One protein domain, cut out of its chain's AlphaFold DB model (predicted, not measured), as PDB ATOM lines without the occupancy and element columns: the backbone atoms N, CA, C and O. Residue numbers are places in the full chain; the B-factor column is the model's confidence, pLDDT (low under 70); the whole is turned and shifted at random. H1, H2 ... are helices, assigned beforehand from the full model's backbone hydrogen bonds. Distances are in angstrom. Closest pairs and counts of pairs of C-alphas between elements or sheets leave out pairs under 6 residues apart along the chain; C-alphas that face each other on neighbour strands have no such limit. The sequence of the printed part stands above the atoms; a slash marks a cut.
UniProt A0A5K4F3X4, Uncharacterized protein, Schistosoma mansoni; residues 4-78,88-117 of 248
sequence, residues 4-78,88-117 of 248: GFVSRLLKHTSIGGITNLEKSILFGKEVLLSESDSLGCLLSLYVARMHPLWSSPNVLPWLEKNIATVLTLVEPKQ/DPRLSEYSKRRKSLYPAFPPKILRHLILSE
ATOM      1  N   GLY A   4     147.046 177.961 209.139       91.51
ATOM      2  CA  GLY A   4     148.019 178.050 210.237       91.51
ATOM      3  C   GLY A   4     147.533 177.441 211.560       91.51
ATOM      4  O   GLY A   4     148.326 177.275 212.486       91.51
ATOM      5  N   PHE A   5     146.248 177.074 211.653       93.63
ATOM      6  CA  PHE A   5     145.725 176.202 212.703       93.63
ATOM      7  C   PHE A   5     146.447 174.848 212.730       93.63
ATOM      8  O   PHE A   5     146.870 174.410 213.794       93.63
ATOM      9  N   VAL A   6     146.625 174.206 211.570       92.34
ATOM     10  CA  VAL A   6     147.191 172.850 211.500       92.34
ATOM     11  C   VAL A   6     148.644 172.861 211.965       92.34
ATOM     12  O   VAL A   6     149.022 172.048 212.800       92.34
ATOM     13  N   SER A   7     149.440 173.832 211.512       90.22
ATOM     14  CA  SER A   7     150.848 173.959 211.910       90.22
ATOM     15  C   SER A   7     151.013 174.190 213.421       90.22
ATOM     16  O   SER A   7     152.008 173.772 214.003       90.22
ATOM     17  N   ARG A   8     150.040 174.846 214.072       92.33
ATOM     18  CA  ARG A   8     150.009 175.007 215.534       92.33
ATOM     19  C   ARG A   8     149.562 173.740 216.245       92.33
ATOM     20  O   ARG A   8     150.173 173.369 217.240       92.33
ATOM     21  N   LEU A   9     148.526 173.078 215.733       93.05
ATOM     22  CA  LEU A   9     148.013 171.836 216.302       93.05
ATOM     23  C   LEU A   9     149.079 170.732 216.297       93.05
ATOM     24  O   LEU A   9     149.201 170.007 217.275       93.05
ATOM     25  N   LEU A  10     149.905 170.674 215.250       90.03
ATOM     26  CA  LEU A  10     151.007 169.719 215.117       90.03
ATOM     27  C   LEU A  10     152.096 169.823 216.194       90.03
ATOM     28  O   LEU A  10     152.915 168.921 216.318       90.03
ATOM     29  N   LYS A  11     152.129 170.906 216.981       88.40
ATOM     30  CA  LYS A  11     153.009 170.985 218.159       88.40
ATOM     31  C   LYS A  11     152.527 170.089 219.301       88.40
ATOM     32  O   LYS A  11     153.323 169.709 220.149       88.40
ATOM     33  N   HIS A  12     151.235 169.775 219.304       89.73
ATOM     34  CA  HIS A  12     150.537 169.014 220.338       89.73
ATOM     35  C   HIS A  12     150.111 167.628 219.861       89.73
ATOM     36  O   HIS A  12     149.875 166.743 220.677       89.73
ATOM     37  N   THR A  13     149.999 167.428 218.545       87.48
ATOM     38  CA  THR A  13     149.548 166.170 217.947       87.48
ATOM     39  C   THR A  13     150.525 165.667 216.900       87.48
ATOM     40  O   THR A  13     151.112 166.432 216.138       87.48
ATOM     41  N   SER A  14     150.682 164.347 216.833       81.82
ATOM     42  CA  SER A  14     151.431 163.701 215.757       81.82
ATOM     43  C   SER A  14     150.455 163.230 214.688       81.82
ATOM     44  O   SER A  14     149.698 162.291 214.916       81.82
ATOM     45  N   ILE A  15     150.468 163.888 213.527       75.91
ATOM     46  CA  ILE A  15     149.763 163.411 212.332       75.91
ATOM     47  C   ILE A  15     150.698 162.443 211.604       75.91
ATOM     48  O   ILE A  15     151.654 162.865 210.953       75.91
ATOM     49  N   GLY A  16     150.452 161.143 211.745       71.39
ATOM     50  CA  GLY A  16     151.283 160.101 211.137       71.39
ATOM     51  C   GLY A  16     151.036 159.948 209.633       71.39
ATOM     52  O   GLY A  16     151.931 159.546 208.893       71.39
ATOM     53  N   GLY A  17     149.835 160.300 209.162       70.81
ATOM     54  CA  GLY A  17     149.397 160.016 207.792       70.81
ATOM     55  C   GLY A  17     149.903 160.965 206.697       70.81
ATOM     56  O   GLY A  17     149.685 160.690 205.517       70.81
ATOM     57  N   ILE A  18     150.543 162.094 207.035       74.89
ATOM     58  CA  ILE A  18     150.796 163.178 206.066       74.89
ATOM     59  C   ILE A  18     152.242 163.658 206.125       74.89
ATOM     60  O   ILE A  18     152.645 164.424 206.996       74.89
ATOM     61  N   THR A  19     153.028 163.255 205.130       75.46
ATOM     62  CA  THR A  19     154.414 163.713 204.979       75.46
ATOM     63  C   THR A  19     154.490 165.101 204.341       75.46
ATOM     64  O   THR A  19     153.695 165.416 203.457       75.46
ATOM     65  N   ASN A  20     155.531 165.868 204.680       77.55
ATOM     66  CA  ASN A  20     155.908 167.124 204.014       77.55
ATOM     67  C   ASN A  20     154.896 168.280 204.130       77.55
ATOM     68  O   ASN A  20     154.900 169.168 203.279       77.55
ATOM     69  N   LEU A  21     154.084 168.332 205.193       85.11
ATOM     70  CA  LEU A  21     153.171 169.462 205.407       85.11
ATOM     71  C   LEU A  21     153.910 170.815 205.451       85.11
ATOM     72  O   LEU A  21     153.384 171.824 204.998       85.11
ATOM     73  N   GLU A  22     155.166 170.824 205.906       83.77
ATOM     74  CA  GLU A  22     156.006 172.027 205.927       83.77
ATOM     75  C   GLU A  22     156.257 172.643 204.543       83.77
ATOM     76  O   GLU A  22     156.493 173.848 204.459       83.77
ATOM     77  N   LYS A  23     156.210 171.833 203.475       84.29
ATOM     78  CA  LYS A  23     156.415 172.270 202.085       84.29
ATOM     79  C   LYS A  23     155.121 172.730 201.413       84.29
ATOM     80  O   LYS A  23     155.178 173.262 200.310       84.29
ATOM     81  N   SER A  24     153.974 172.495 202.050       87.90
ATOM     82  CA  SER A  24     152.683 172.902 201.506       87.90
ATOM     83  C   SER A  24     152.574 174.422 201.488       87.90
ATOM     84  O   SER A  24     152.912 175.093 202.463       87.90
ATOM     85  N   ILE A  25     152.046 174.976 200.402       87.42
ATOM     86  CA  ILE A  25     151.743 176.407 200.296       87.42
ATOM     87  C   ILE A  25     150.623 176.766 201.279       87.42
ATOM     88  O   ILE A  25     150.612 177.852 201.863       87.42
ATOM     89  N   LEU A  26     149.671 175.849 201.472       89.19
ATOM     90  CA  LEU A  26     148.529 176.053 202.344       89.19
ATOM     91  C   LEU A  26     148.853 175.822 203.822       89.19
ATOM     92  O   LEU A  26     148.377 176.595 204.641       89.19
ATOM     93  N   PHE A  27     149.626 174.799 204.183       90.60
ATOM     94  CA  PHE A  27     149.851 174.419 205.591       90.60
ATOM     95  C   PHE A  27     151.295 174.596 206.085       90.60
ATOM     96  O   PHE A  27     151.589 174.344 207.259       90.60
ATOM     97  N   GLY A  28     152.194 175.016 205.199       88.54
ATOM     98  CA  GLY A  28     153.604 175.203 205.499       88.54
ATOM     99  C   GLY A  28     153.905 176.474 206.285       88.54
ATOM    100  O   GLY A  28     153.028 177.250 206.675       88.54
ATOM    101  N   LYS A  29     155.202 176.696 206.510       85.82
ATOM    102  CA  LYS A  29     155.715 177.781 207.364       85.82
ATOM    103  C   LYS A  29     155.381 179.178 206.824       85.82
ATOM    104  O   LYS A  29     155.148 180.087 207.612       85.82
ATOM    105  N   GLU A  30     155.245 179.327 205.508       85.55
ATOM    106  CA  GLU A  30     154.874 180.587 204.839       85.55
ATOM    107  C   GLU A  30     153.526 181.157 205.309       85.55
ATOM    108  O   GLU A  30     153.295 182.371 205.341       85.55
ATOM    109  N   VAL A  31     152.602 180.289 205.720       89.25
ATOM    110  CA  VAL A  31     151.313 180.733 206.255       89.25
ATOM    111  C   VAL A  31     151.482 181.442 207.591       89.25
ATOM    112  O   VAL A  31     150.822 182.457 207.801       89.25
ATOM    113  N   LEU A  32     152.396 180.964 208.438       89.25
ATOM    114  CA  LEU A  32     152.701 181.569 209.737       89.25
ATOM    115  C   LEU A  32     153.378 182.936 209.589       89.25
ATOM    116  O   LEU A  32     153.215 183.791 210.450       89.25
ATOM    117  N   LEU A  33     154.106 183.155 208.492       88.24
ATOM    118  CA  LEU A  33     154.756 184.434 208.193       88.24
ATOM    119  C   LEU A  33     153.800 185.466 207.577       88.24
ATOM    120  O   LEU A  33     154.077 186.661 207.604       88.24
ATOM    121  N   SER A  34     152.697 185.013 206.974       89.02
ATOM    122  CA  SER A  34     151.768 185.880 206.232       89.02
ATOM    123  C   SER A  34     150.516 186.282 207.009       89.02
ATOM    124  O   SER A  34     149.756 187.126 206.530       89.02
ATOM    125  N   GLU A  35     150.260 185.668 208.161       91.37
ATOM    126  CA  GLU A  35     149.188 186.068 209.075       91.37
ATOM    127  C   GLU A  35     149.587 187.273 209.932       91.37
ATOM    128  O   GLU A  35     150.761 187.522 210.178       91.37
ATOM    129  N   SER A  36     148.592 188.036 210.389       91.61
ATOM    130  CA  SER A  36     148.823 189.094 211.369       91.61
ATOM    131  C   SER A  36     149.161 188.498 212.737       91.61
ATOM    132  O   SER A  36     148.655 187.437 213.108       91.61
ATOM    133  N   ASP A  37     149.915 189.246 213.539       90.70
ATOM    134  CA  ASP A  37     150.206 188.910 214.937       90.70
ATOM    135  C   ASP A  37     148.934 188.593 215.739       90.70
ATOM    136  O   ASP A  37     148.882 187.644 216.524       90.70
ATOM    137  N   SER A  38     147.865 189.364 215.500       91.73
ATOM    138  CA  SER A  38     146.580 189.158 216.168       91.73
ATOM    139  C   SER A  38     145.923 187.838 215.772       91.73
ATOM    140  O   SER A  38     145.476 187.094 216.644       91.73
ATOM    141  N   LEU A  39     145.893 187.509 214.477       93.21
ATOM    142  CA  LEU A  39     145.369 186.229 214.008       93.21
ATOM    143  C   LEU A  39     146.204 185.065 214.546       93.21
ATOM    144  O   LEU A  39     145.647 184.095 215.061       93.21
ATOM    145  N   GLY A  40     147.530 185.173 214.466       92.96
ATOM    146  CA  GLY A  40     148.432 184.136 214.938       92.96
ATOM    147  C   GLY A  40     148.242 183.841 216.427       92.96
ATOM    148  O   GLY A  40     148.162 182.677 216.824       92.96
ATOM    149  N   CYS A  41     148.087 184.881 217.244       93.15
ATOM    150  CA  CYS A  41     147.806 184.740 218.667       93.15
ATOM    151  C   CYS A  41     146.416 184.129 218.939       93.15
ATOM    152  O   CYS A  41     146.303 183.238 219.779       93.15
ATOM    153  N   LEU A  42     145.370 184.505 218.186       93.24
ATOM    154  CA  LEU A  42     144.041 183.877 218.307       93.24
ATOM    155  C   LEU A  42     144.068 182.382 217.987       93.24
ATOM    156  O   LEU A  42     143.441 181.588 218.688       93.24
ATOM    157  N   LEU A  43     144.793 181.993 216.938       94.63
ATOM    158  CA  LEU A  43     144.949 180.588 216.576       94.63
ATOM    159  C   LEU A  43     145.726 179.827 217.649       94.63
ATOM    160  O   LEU A  43     145.327 178.717 217.996       94.63
ATOM    161  N   SER A  44     146.792 180.415 218.201       94.64
ATOM    162  CA  SER A  44     147.526 179.815 219.320       94.64
ATOM    163  C   SER A  44     146.635 179.648 220.550       94.64
ATOM    164  O   SER A  44     146.600 178.564 221.120       94.64
ATOM    165  N   LEU A  45     145.846 180.668 220.913       94.87
ATOM    166  CA  LEU A  45     144.923 180.604 222.049       94.87
ATOM    167  C   LEU A  45     143.878 179.498 221.860       94.87
ATOM    168  O   LEU A  45     143.580 178.749 222.791       94.87
ATOM    169  N   TYR A  46     143.315 179.397 220.653       95.14
ATOM    170  CA  TYR A  46     142.353 178.355 220.315       95.14
ATOM    171  C   TYR A  46     142.977 176.960 220.420       95.14
ATOM    172  O   TYR A  46     142.406 176.084 221.066       95.14
ATOM    173  N   VAL A  47     144.155 176.755 219.824       95.65
ATOM    174  CA  VAL A  47     144.852 175.462 219.854       95.65
ATOM    175  C   VAL A  47     145.230 175.078 221.279       95.65
ATOM    176  O   VAL A  47     144.911 173.969 221.691       95.65
ATOM    177  N   ALA A  48     145.808 175.988 222.061       95.13
ATOM    178  CA  ALA A  48     146.188 175.718 223.446       95.13
ATOM    179  C   ALA A  48     145.010 175.173 224.272       95.13
ATOM    180  O   ALA A  48     145.170 174.232 225.042       95.13
ATOM    181  N   ARG A  49     143.795 175.691 224.047       94.57
ATOM    182  CA  ARG A  49     142.583 175.245 224.753       94.57
ATOM    183  C   ARG A  49     141.937 173.990 224.186       94.57
ATOM    184  O   ARG A  49     141.302 173.250 224.928       94.57
ATOM    185  N   MET A  50     142.032 173.790 222.875       95.19
ATOM    186  CA  MET A  50     141.213 172.802 222.169       95.19
ATOM    187  C   MET A  50     142.013 171.616 221.631       95.19
ATOM    188  O   MET A  50     141.401 170.640 221.202       95.19
ATOM    189  N   HIS A  51     143.350 171.651 221.657       94.83
ATOM    190  CA  HIS A  51     144.186 170.556 221.157       94.83
ATOM    191  C   HIS A  51     143.835 169.176 221.749       94.83
ATOM    192  O   HIS A  51     143.879 168.216 220.973       94.83
ATOM    193  N   PRO A  52     143.397 169.015 223.023       93.46
ATOM    194  CA  PRO A  52     143.048 167.690 223.537       93.46
ATOM    195  C   PRO A  52     141.864 167.069 222.785       93.46
ATOM    196  O   PRO A  52     141.846 165.870 222.526       93.46
ATOM    197  N   LEU A  53     140.903 167.891 222.349       93.70
ATOM    198  CA  LEU A  53     139.735 167.431 221.592       93.70
ATOM    199  C   LEU A  53     140.111 166.994 220.175       93.70
ATOM    200  O   LEU A  53     139.564 166.023 219.654       93.70
ATOM    201  N   TRP A  54     141.079 167.678 219.567       93.46
ATOM    202  CA  TRP A  54     141.624 167.319 218.257       93.46
ATOM    203  C   TRP A  54     142.535 166.087 218.300       93.46
ATOM    204  O   TRP A  54     142.703 165.422 217.282       93.46
ATOM    205  N   SER A  55     143.082 165.768 219.475       88.91
ATOM    206  CA  SER A  55     143.914 164.582 219.724       88.91
ATOM    207  C   SER A  55     143.094 163.311 219.966       88.91
ATOM    208  O   SER A  55     143.659 162.233 220.128       88.91
ATOM    209  N   SER A  56     141.764 163.419 220.013       90.80
ATOM    210  CA  SER A  56     140.876 162.277 220.226       90.80
ATOM    211  C   SER A  56     141.018 161.244 219.097       90.80
ATOM    212  O   SER A  56     141.034 161.632 217.923       90.80
ATOM    213  N   PRO A  57     141.035 159.930 219.403       88.34
ATOM    214  CA  PRO A  57     141.201 158.870 218.403       88.34
ATOM    215  C   PRO A  57     140.090 158.848 217.345       88.34
ATOM    216  O   PRO A  57     140.298 158.340 216.250       88.34
ATOM    217  N   ASN A  58     138.925 159.432 217.636       88.93
ATOM    218  CA  ASN A  58     137.828 159.540 216.671       88.93
ATOM    219  C   ASN A  58     137.970 160.761 215.745       88.93
ATOM    220  O   ASN A  58     137.410 160.779 214.651       88.93
ATOM    221  N   VAL A  59     138.698 161.792 216.183       93.41
ATOM    222  CA  VAL A  59     138.804 163.086 215.488       93.41
ATOM    223  C   VAL A  59     140.082 163.164 214.665       93.41
ATOM    224  O   VAL A  59     140.043 163.621 213.523       93.41
ATOM    225  N   LEU A  60     141.204 162.695 215.213       91.46
ATOM    226  CA  LEU A  60     142.503 162.808 214.562       91.46
ATOM    227  C   LEU A  60     142.531 162.100 213.192       91.46
ATOM    228  O   LEU A  60     142.843 162.778 212.216       91.46
ATOM    229  N   PRO A  61     142.091 160.832 213.032       91.47
ATOM    230  CA  PRO A  61     142.094 160.170 211.720       91.47
ATOM    231  C   PRO A  61     141.186 160.861 210.696       91.47
ATOM    232  O   PRO A  61     141.498 160.926 209.504       91.47
ATOM    233  N   TRP A  62     140.057 161.415 211.154       93.28
ATOM    234  CA  TRP A  62     139.191 162.228 210.303       93.28
ATOM    235  C   TRP A  62     139.927 163.482 209.826       93.28
ATOM    236  O   TRP A  62     139.896 163.793 208.633       93.28
ATOM    237  N   LEU A  63     140.617 164.182 210.726       93.03
ATOM    238  CA  LEU A  63     141.384 165.375 210.389       93.03
ATOM    239  C   LEU A  63     142.489 165.045 209.377       93.03
ATOM    240  O   LEU A  63     142.610 165.745 208.372       93.03
ATOM    241  N   GLU A  64     143.238 163.962 209.591       91.93
ATOM    242  CA  GLU A  64     144.286 163.507 208.672       91.93
ATOM    243  C   GLU A  64     143.732 163.249 207.265       91.93
ATOM    244  O   GLU A  64     144.233 163.789 206.275       91.93
ATOM    245  N   LYS A  65     142.632 162.492 207.166       92.45
ATOM    246  CA  LYS A  65     141.964 162.227 205.887       92.45
ATOM    247  C   LYS A  65     141.546 163.522 205.185       92.45
ATOM    248  O   LYS A  65     141.702 163.643 203.968       92.45
ATOM    249  N   ASN A  66     141.025 164.496 205.929       92.51
ATOM    250  CA  ASN A  66     140.591 165.769 205.354       92.51
ATOM    251  C   ASN A  66     141.772 166.620 204.886       92.51
ATOM    252  O   ASN A  66     141.716 167.162 203.786       92.51
ATOM    253  N   ILE A  67     142.855 166.706 205.663       92.01
ATOM    254  CA  ILE A  67     144.058 167.440 205.249       92.01
ATOM    255  C   ILE A  67     144.648 166.809 203.983       92.01
ATOM    256  O   ILE A  67     144.947 167.534 203.037       92.01
ATOM    257  N   ALA A  68     144.747 165.476 203.915       90.47
ATOM    258  CA  ALA A  68     145.210 164.779 202.715       90.47
ATOM    259  C   ALA A  68     144.322 165.089 201.496       90.47
ATOM    260  O   ALA A  68     144.832 165.420 200.427       90.47
ATOM    261  N   THR A  69     142.999 165.067 201.677       91.78
ATOM    262  CA  THR A  69     142.029 165.411 200.623       91.78
ATOM    263  C   THR A  69     142.212 166.852 200.133       91.78
ATOM    264  O   THR A  69     142.267 167.108 198.930       91.78
ATOM    265  N   VAL A  70     142.362 167.806 201.056       90.70
ATOM    266  CA  VAL A  70     142.587 169.220 200.725       90.70
ATOM    267  C   VAL A  70     143.909 169.406 199.982       90.70
ATOM    268  O   VAL A  70     143.941 170.127 198.989       90.70
ATOM    269  N   LEU A  71     144.979 168.728 200.405       88.94
ATOM    270  CA  LEU A  71     146.264 168.767 199.705       88.94
ATOM    271  C   LEU A  71     146.141 168.238 198.275       88.94
ATOM    272  O   LEU A  71     146.611 168.896 197.357       88.94
ATOM    273  N   THR A  72     145.457 167.112 198.054       88.18
ATOM    274  CA  THR A  72     145.264 166.580 196.692       88.18
ATOM    275  C   THR A  72     144.461 167.512 195.787       88.18
ATOM    276  O   THR A  72     144.692 167.527 194.582       88.18
ATOM    277  N   LEU A  73     143.535 168.288 196.359       88.13
ATOM    278  CA  LEU A  73     142.694 169.223 195.617       88.13
ATOM    279  C   LEU A  73     143.451 170.500 195.237       88.13
ATOM    280  O   LEU A  73     143.309 170.994 194.125       88.13
ATOM    281  N   VAL A  74     144.209 171.045 196.186       86.83
ATOM    282  CA  VAL A  74     144.773 172.395 196.099       86.83
ATOM    283  C   VAL A  74     146.228 172.382 195.612       86.83
ATOM    284  O   VAL A  74     146.686 173.333 194.983       86.83
ATOM    285  N   GLU A  75     146.950 171.299 195.892       84.86
ATOM    286  CA  GLU A  75     148.358 171.080 195.551       84.86
ATOM    287  C   GLU A  75     148.526 169.670 194.948       84.86
ATOM    288  O   GLU A  75     149.184 168.803 195.541       84.86
ATOM    289  N   PRO A  76     147.899 169.385 193.788       78.62
ATOM    290  CA  PRO A  76     147.997 168.072 193.170       78.62
ATOM    291  C   PRO A  76     149.461 167.753 192.860       78.62
ATOM    292  O   PRO A  76     150.183 168.543 192.247       78.62
ATOM    293  N   LYS A  77     149.915 166.565 193.278       73.29
ATOM    294  CA  LYS A  77     151.239 166.068 192.896       73.29
ATOM    295  C   LYS A  77     151.265 165.951 191.375       73.29
ATOM    296  O   LYS A  77     150.447 165.236 190.802       73.29
ATOM    297  N   GLN A  78     152.194 166.648 190.730       65.96
ATOM    298  CA  GLN A  78     152.386 166.576 189.284       65.96
ATOM    299  C   GLN A  78     152.898 165.170 188.931       65.96
ATOM    300  O   GLN A  78     154.092 164.898 189.017       65.96
ATOM    301  N   ASP A  88     145.343 176.441 192.177       87.77
ATOM    302  CA  ASP A  88     143.942 176.496 192.609       87.77
ATOM    303  C   ASP A  88     143.606 177.935 193.073       87.77
ATOM    304  O   ASP A  88     144.279 178.476 193.965       87.77
ATOM    305  N   PRO A  89     142.569 178.584 192.504       89.58
ATOM    306  CA  PRO A  89     142.193 179.957 192.850       89.58
ATOM    307  C   PRO A  89     141.888 180.150 194.345       89.58
ATOM    308  O   PRO A  89     142.070 181.252 194.878       89.58
ATOM    309  N   ARG A  90     141.491 179.086 195.055       89.40
ATOM    310  CA  ARG A  90     141.246 179.102 196.503       89.40
ATOM    311  C   ARG A  90     142.495 179.481 197.296       89.40
ATOM    312  O   ARG A  90     142.362 180.125 198.335       89.40
ATOM    313  N   LEU A  91     143.703 179.149 196.824       89.44
ATOM    314  CA  LEU A  91     144.952 179.544 197.494       89.44
ATOM    315  C   LEU A  91     145.092 181.062 197.568       89.44
ATOM    316  O   LEU A  91     145.380 181.616 198.633       89.44
ATOM    317  N   SER A  92     144.842 181.731 196.443       89.81
ATOM    318  CA  SER A  92     144.886 183.191 196.353       89.81
ATOM    319  C   SER A  92     143.817 183.821 197.246       89.81
ATOM    320  O   SER A  92     144.109 184.722 198.039       89.81
ATOM    321  N   GLU A  93     142.594 183.284 197.213       91.11
ATOM    322  CA  GLU A  93     141.504 183.756 198.064       91.11
ATOM    323  C   GLU A  93     141.821 183.602 199.560       91.11
ATOM    324  O   GLU A  93     141.644 184.543 200.340       91.11
ATOM    325  N   TYR A  94     142.320 182.440 199.985       90.79
ATOM    326  CA  TYR A  94     142.657 182.189 201.385       90.79
ATOM    327  C   TYR A  94     143.841 183.027 201.853       90.79
ATOM    328  O   TYR A  94     143.831 183.493 202.991       90.79
ATOM    329  N   SER A  95     144.823 183.266 200.982       90.74
ATOM    330  CA  SER A  95     145.919 184.198 201.252       90.74
ATOM    331  C   SER A  95     145.396 185.619 201.470       90.74
ATOM    332  O   SER A  95     145.718 186.247 202.480       90.74
ATOM    333  N   LYS A  96     144.500 186.103 200.598       91.55
ATOM    334  CA  LYS A  96     143.864 187.421 200.743       91.55
ATOM    335  C   LYS A  96     143.070 187.529 202.046       91.55
ATOM    336  O   LYS A  96     143.261 188.487 202.791       91.55
ATOM    337  N   ARG A  97     142.224 186.537 202.352       91.08
ATOM    338  CA  ARG A  97     141.416 186.513 203.585       91.08
ATOM    339  C   ARG A  97     142.289 186.478 204.841       91.08
ATOM    340  O   ARG A  97     142.006 187.204 205.786       91.08
ATOM    341  N   ARG A  98     143.362 185.680 204.852       90.94
ATOM    342  CA  ARG A  98     144.302 185.602 205.983       90.94
ATOM    343  C   ARG A  98     144.977 186.945 206.272       90.94
ATOM    344  O   ARG A  98     145.145 187.282 207.434       90.94
ATOM    345  N   LYS A  99     145.301 187.720 205.232       88.82
ATOM    346  CA  LYS A  99     145.894 189.061 205.367       88.82
ATOM    347  C   LYS A  99     144.886 190.137 205.783       88.82
ATOM    348  O   LYS A  99     145.274 191.120 206.402       88.82
ATOM    349  N   SER A 100     143.606 189.987 205.428       90.27
ATOM    350  CA  SER A 100     142.575 190.990 205.732       90.27
ATOM    351  C   SER A 100     141.871 190.778 207.073       90.27
ATOM    352  O   SER A 100     141.326 191.724 207.633       90.27
ATOM    353  N   LEU A 101     141.799 189.536 207.557       89.80
ATOM    354  CA  LEU A 101     141.044 189.188 208.760       89.80
ATOM    355  C   LEU A 101     141.903 189.344 210.015       89.80
ATOM    356  O   LEU A 101     143.050 188.916 210.051       89.80
ATOM    357  N   TYR A 102     141.300 189.916 211.059       89.65
ATOM    358  CA  TYR A 102     141.937 190.170 212.356       89.65
ATOM    359  C   TYR A 102     143.259 190.956 212.255       89.65
ATOM    360  O   TYR A 102     144.278 190.502 212.771       89.65
ATOM    361  N   PRO A 103     143.285 192.145 211.622       88.88
ATOM    362  CA  PRO A 103     144.502 192.960 211.570       88.88
ATOM    363  C   PRO A 103     144.948 193.439 212.962       88.88
ATOM    364  O   PRO A 103     146.135 193.646 213.190       88.88
ATOM    365  N   ALA A 104     144.001 193.598 213.890       87.54
ATOM    366  CA  ALA A 104     144.230 193.967 215.281       87.54
ATOM    367  C   ALA A 104     143.134 193.374 216.182       87.54
ATOM    368  O   ALA A 104     142.040 193.040 215.710       87.54
ATOM    369  N   PHE A 105     143.393 193.290 217.489       84.97
ATOM    370  CA  PHE A 105     142.393 192.866 218.469       84.97
ATOM    371  C   PHE A 105     141.392 193.981 218.803       84.97
ATOM    372  O   PHE A 105     141.795 195.099 219.136       84.97
ATOM    373  N   PRO A 106     140.085 193.678 218.859       85.43
ATOM    374  CA  PRO A 106     139.152 194.483 219.634       85.43
ATOM    375  C   PRO A 106     139.537 194.458 221.128       85.43
ATOM    376  O   PRO A 106     139.922 193.396 221.627       85.43
ATOM    377  N   PRO A 107     139.350 195.557 221.886       83.82
ATOM    378  CA  PRO A 107     139.735 195.629 223.302       83.82
ATOM    379  C   PRO A 107     139.183 194.489 224.173       83.82
ATOM    380  O   PRO A 107     139.876 193.982 225.046       83.82
ATOM    381  N   LYS A 108     137.956 194.029 223.891       88.77
ATOM    382  CA  LYS A 108     137.304 192.925 224.618       88.77
ATOM    383  C   LYS A 108     138.065 191.602 224.503       88.77
ATOM    384  O   LYS A 108     138.151 190.851 225.466       88.77
ATOM    385  N   ILE A 109     138.612 191.323 223.322       90.81
ATOM    386  CA  ILE A 109     139.381 190.102 223.068       90.81
ATOM    387  C   ILE A 109     140.746 190.196 223.741       90.81
ATOM    388  O   ILE A 109     141.210 189.221 224.321       90.81
ATOM    389  N   LEU A 110     141.354 191.383 223.726       90.09
ATOM    390  CA  LEU A 110     142.619 191.614 224.410       90.09
ATOM    391  C   LEU A 110     142.483 191.478 225.934       90.09
ATOM    392  O   LEU A 110     143.338 190.857 226.554       90.09
ATOM    393  N   ARG A 111     141.382 191.964 226.527       92.17
ATOM    394  CA  ARG A 111     141.052 191.713 227.943       92.17
ATOM    395  C   ARG A 111     141.045 190.219 228.248       92.17
ATOM    396  O   ARG A 111     141.704 189.778 229.183       92.17
ATOM    397  N   HIS A 112     140.301 189.452 227.451       91.65
ATOM    398  CA  HIS A 112     140.221 188.003 227.605       91.65
ATOM    399  C   HIS A 112     141.601 187.353 227.506       91.65
ATOM    400  O   HIS A 112     141.936 186.512 228.327       91.65
ATOM    401  N   LEU A 113     142.410 187.765 226.534       91.17
ATOM    402  CA  LEU A 113     143.747 187.225 226.310       91.17
ATOM    403  C   LEU A 113     144.685 187.467 227.502       91.17
ATOM    404  O   LEU A 113     145.371 186.540 227.913       91.17
ATOM    405  N   ILE A 114     144.658 188.672 228.084       90.83
ATOM    406  CA  ILE A 114     145.435 189.011 229.288       90.83
ATOM    407  C   ILE A 114     145.003 188.131 230.463       90.83
ATOM    408  O   ILE A 114     145.839 187.467 231.059       90.83
ATOM    409  N   LEU A 115     143.697 188.062 230.740       92.26
ATOM    410  CA  LEU A 115     143.151 187.261 231.845       92.26
ATOM    411  C   LEU A 115     143.318 185.750 231.652       92.26
ATOM    412  O   LEU A 115     143.202 184.989 232.604       92.26
ATOM    413  N   SER A 116     143.510 185.300 230.413       90.93
ATOM    414  CA  SER A 116     143.629 183.876 230.111       90.93
ATOM    415  C   SER A 116     144.986 183.298 230.494       90.93
ATOM    416  O   SER A 116     145.070 182.081 230.604       90.93
ATOM    417  N   GLU A 117     146.024 184.136 230.609       90.14
ATOM    418  CA  GLU A 117     147.394 183.755 230.999       90.14
ATOM    419  C   GLU A 117     147.944 182.510 230.270       90.14
ATOM    420  O   GLU A 117     148.739 181.734 230.797       90.14
TER     421      GLU A 117
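AT A GLANCE: This is residues 4 to 78 and 88 to 117 of the 248 residues of an uncharacterized protein of Schistosoma mansoni (UniProt A0A5K4F3X4). Short H1 sits amid a flat surround: H3 and H4 on opposite sides, H2 and H5 along a third, H6 beyond H3. The 105 printed residues include six named helices, in order H1 to H6: all helix. The whole is compact, radius of gyration of the C-alphas 14.9 A, spanning 46 by 33 by 17 A.

IN THESE COORDINATES: Find H1, residues 4 to 9, beginning at C-alpha 4 (148.019, 178.050, 210.237). Then come H2, 29 to 34; H3, 37 to 54, 23.5 A long; H4, 60 to 74; H5, 89 to 100; H6, 107 to 116, ending at C-alpha 116 (143.629, 183.876, 230.111).

HOW THE PARTS SIT: H1 touches H3, closest C-alphas Phe 5 and Leu 43, 5.9 A. H2 only just touches H1, 3 pairs of C-alphas within 8 A, closest Gly 4 and Val 31. H4 and H6 are near H3. Every O i to N i+4 pair is within hydrogen-bond range except in H3, 12 of 14.

THE WHOLE: Residues 79 to 87 are cut out; C-alphas 78 and 88 are 13.4 A apart. Link H1 to H2 is long. Residue 78 alone is under pLDDT 70.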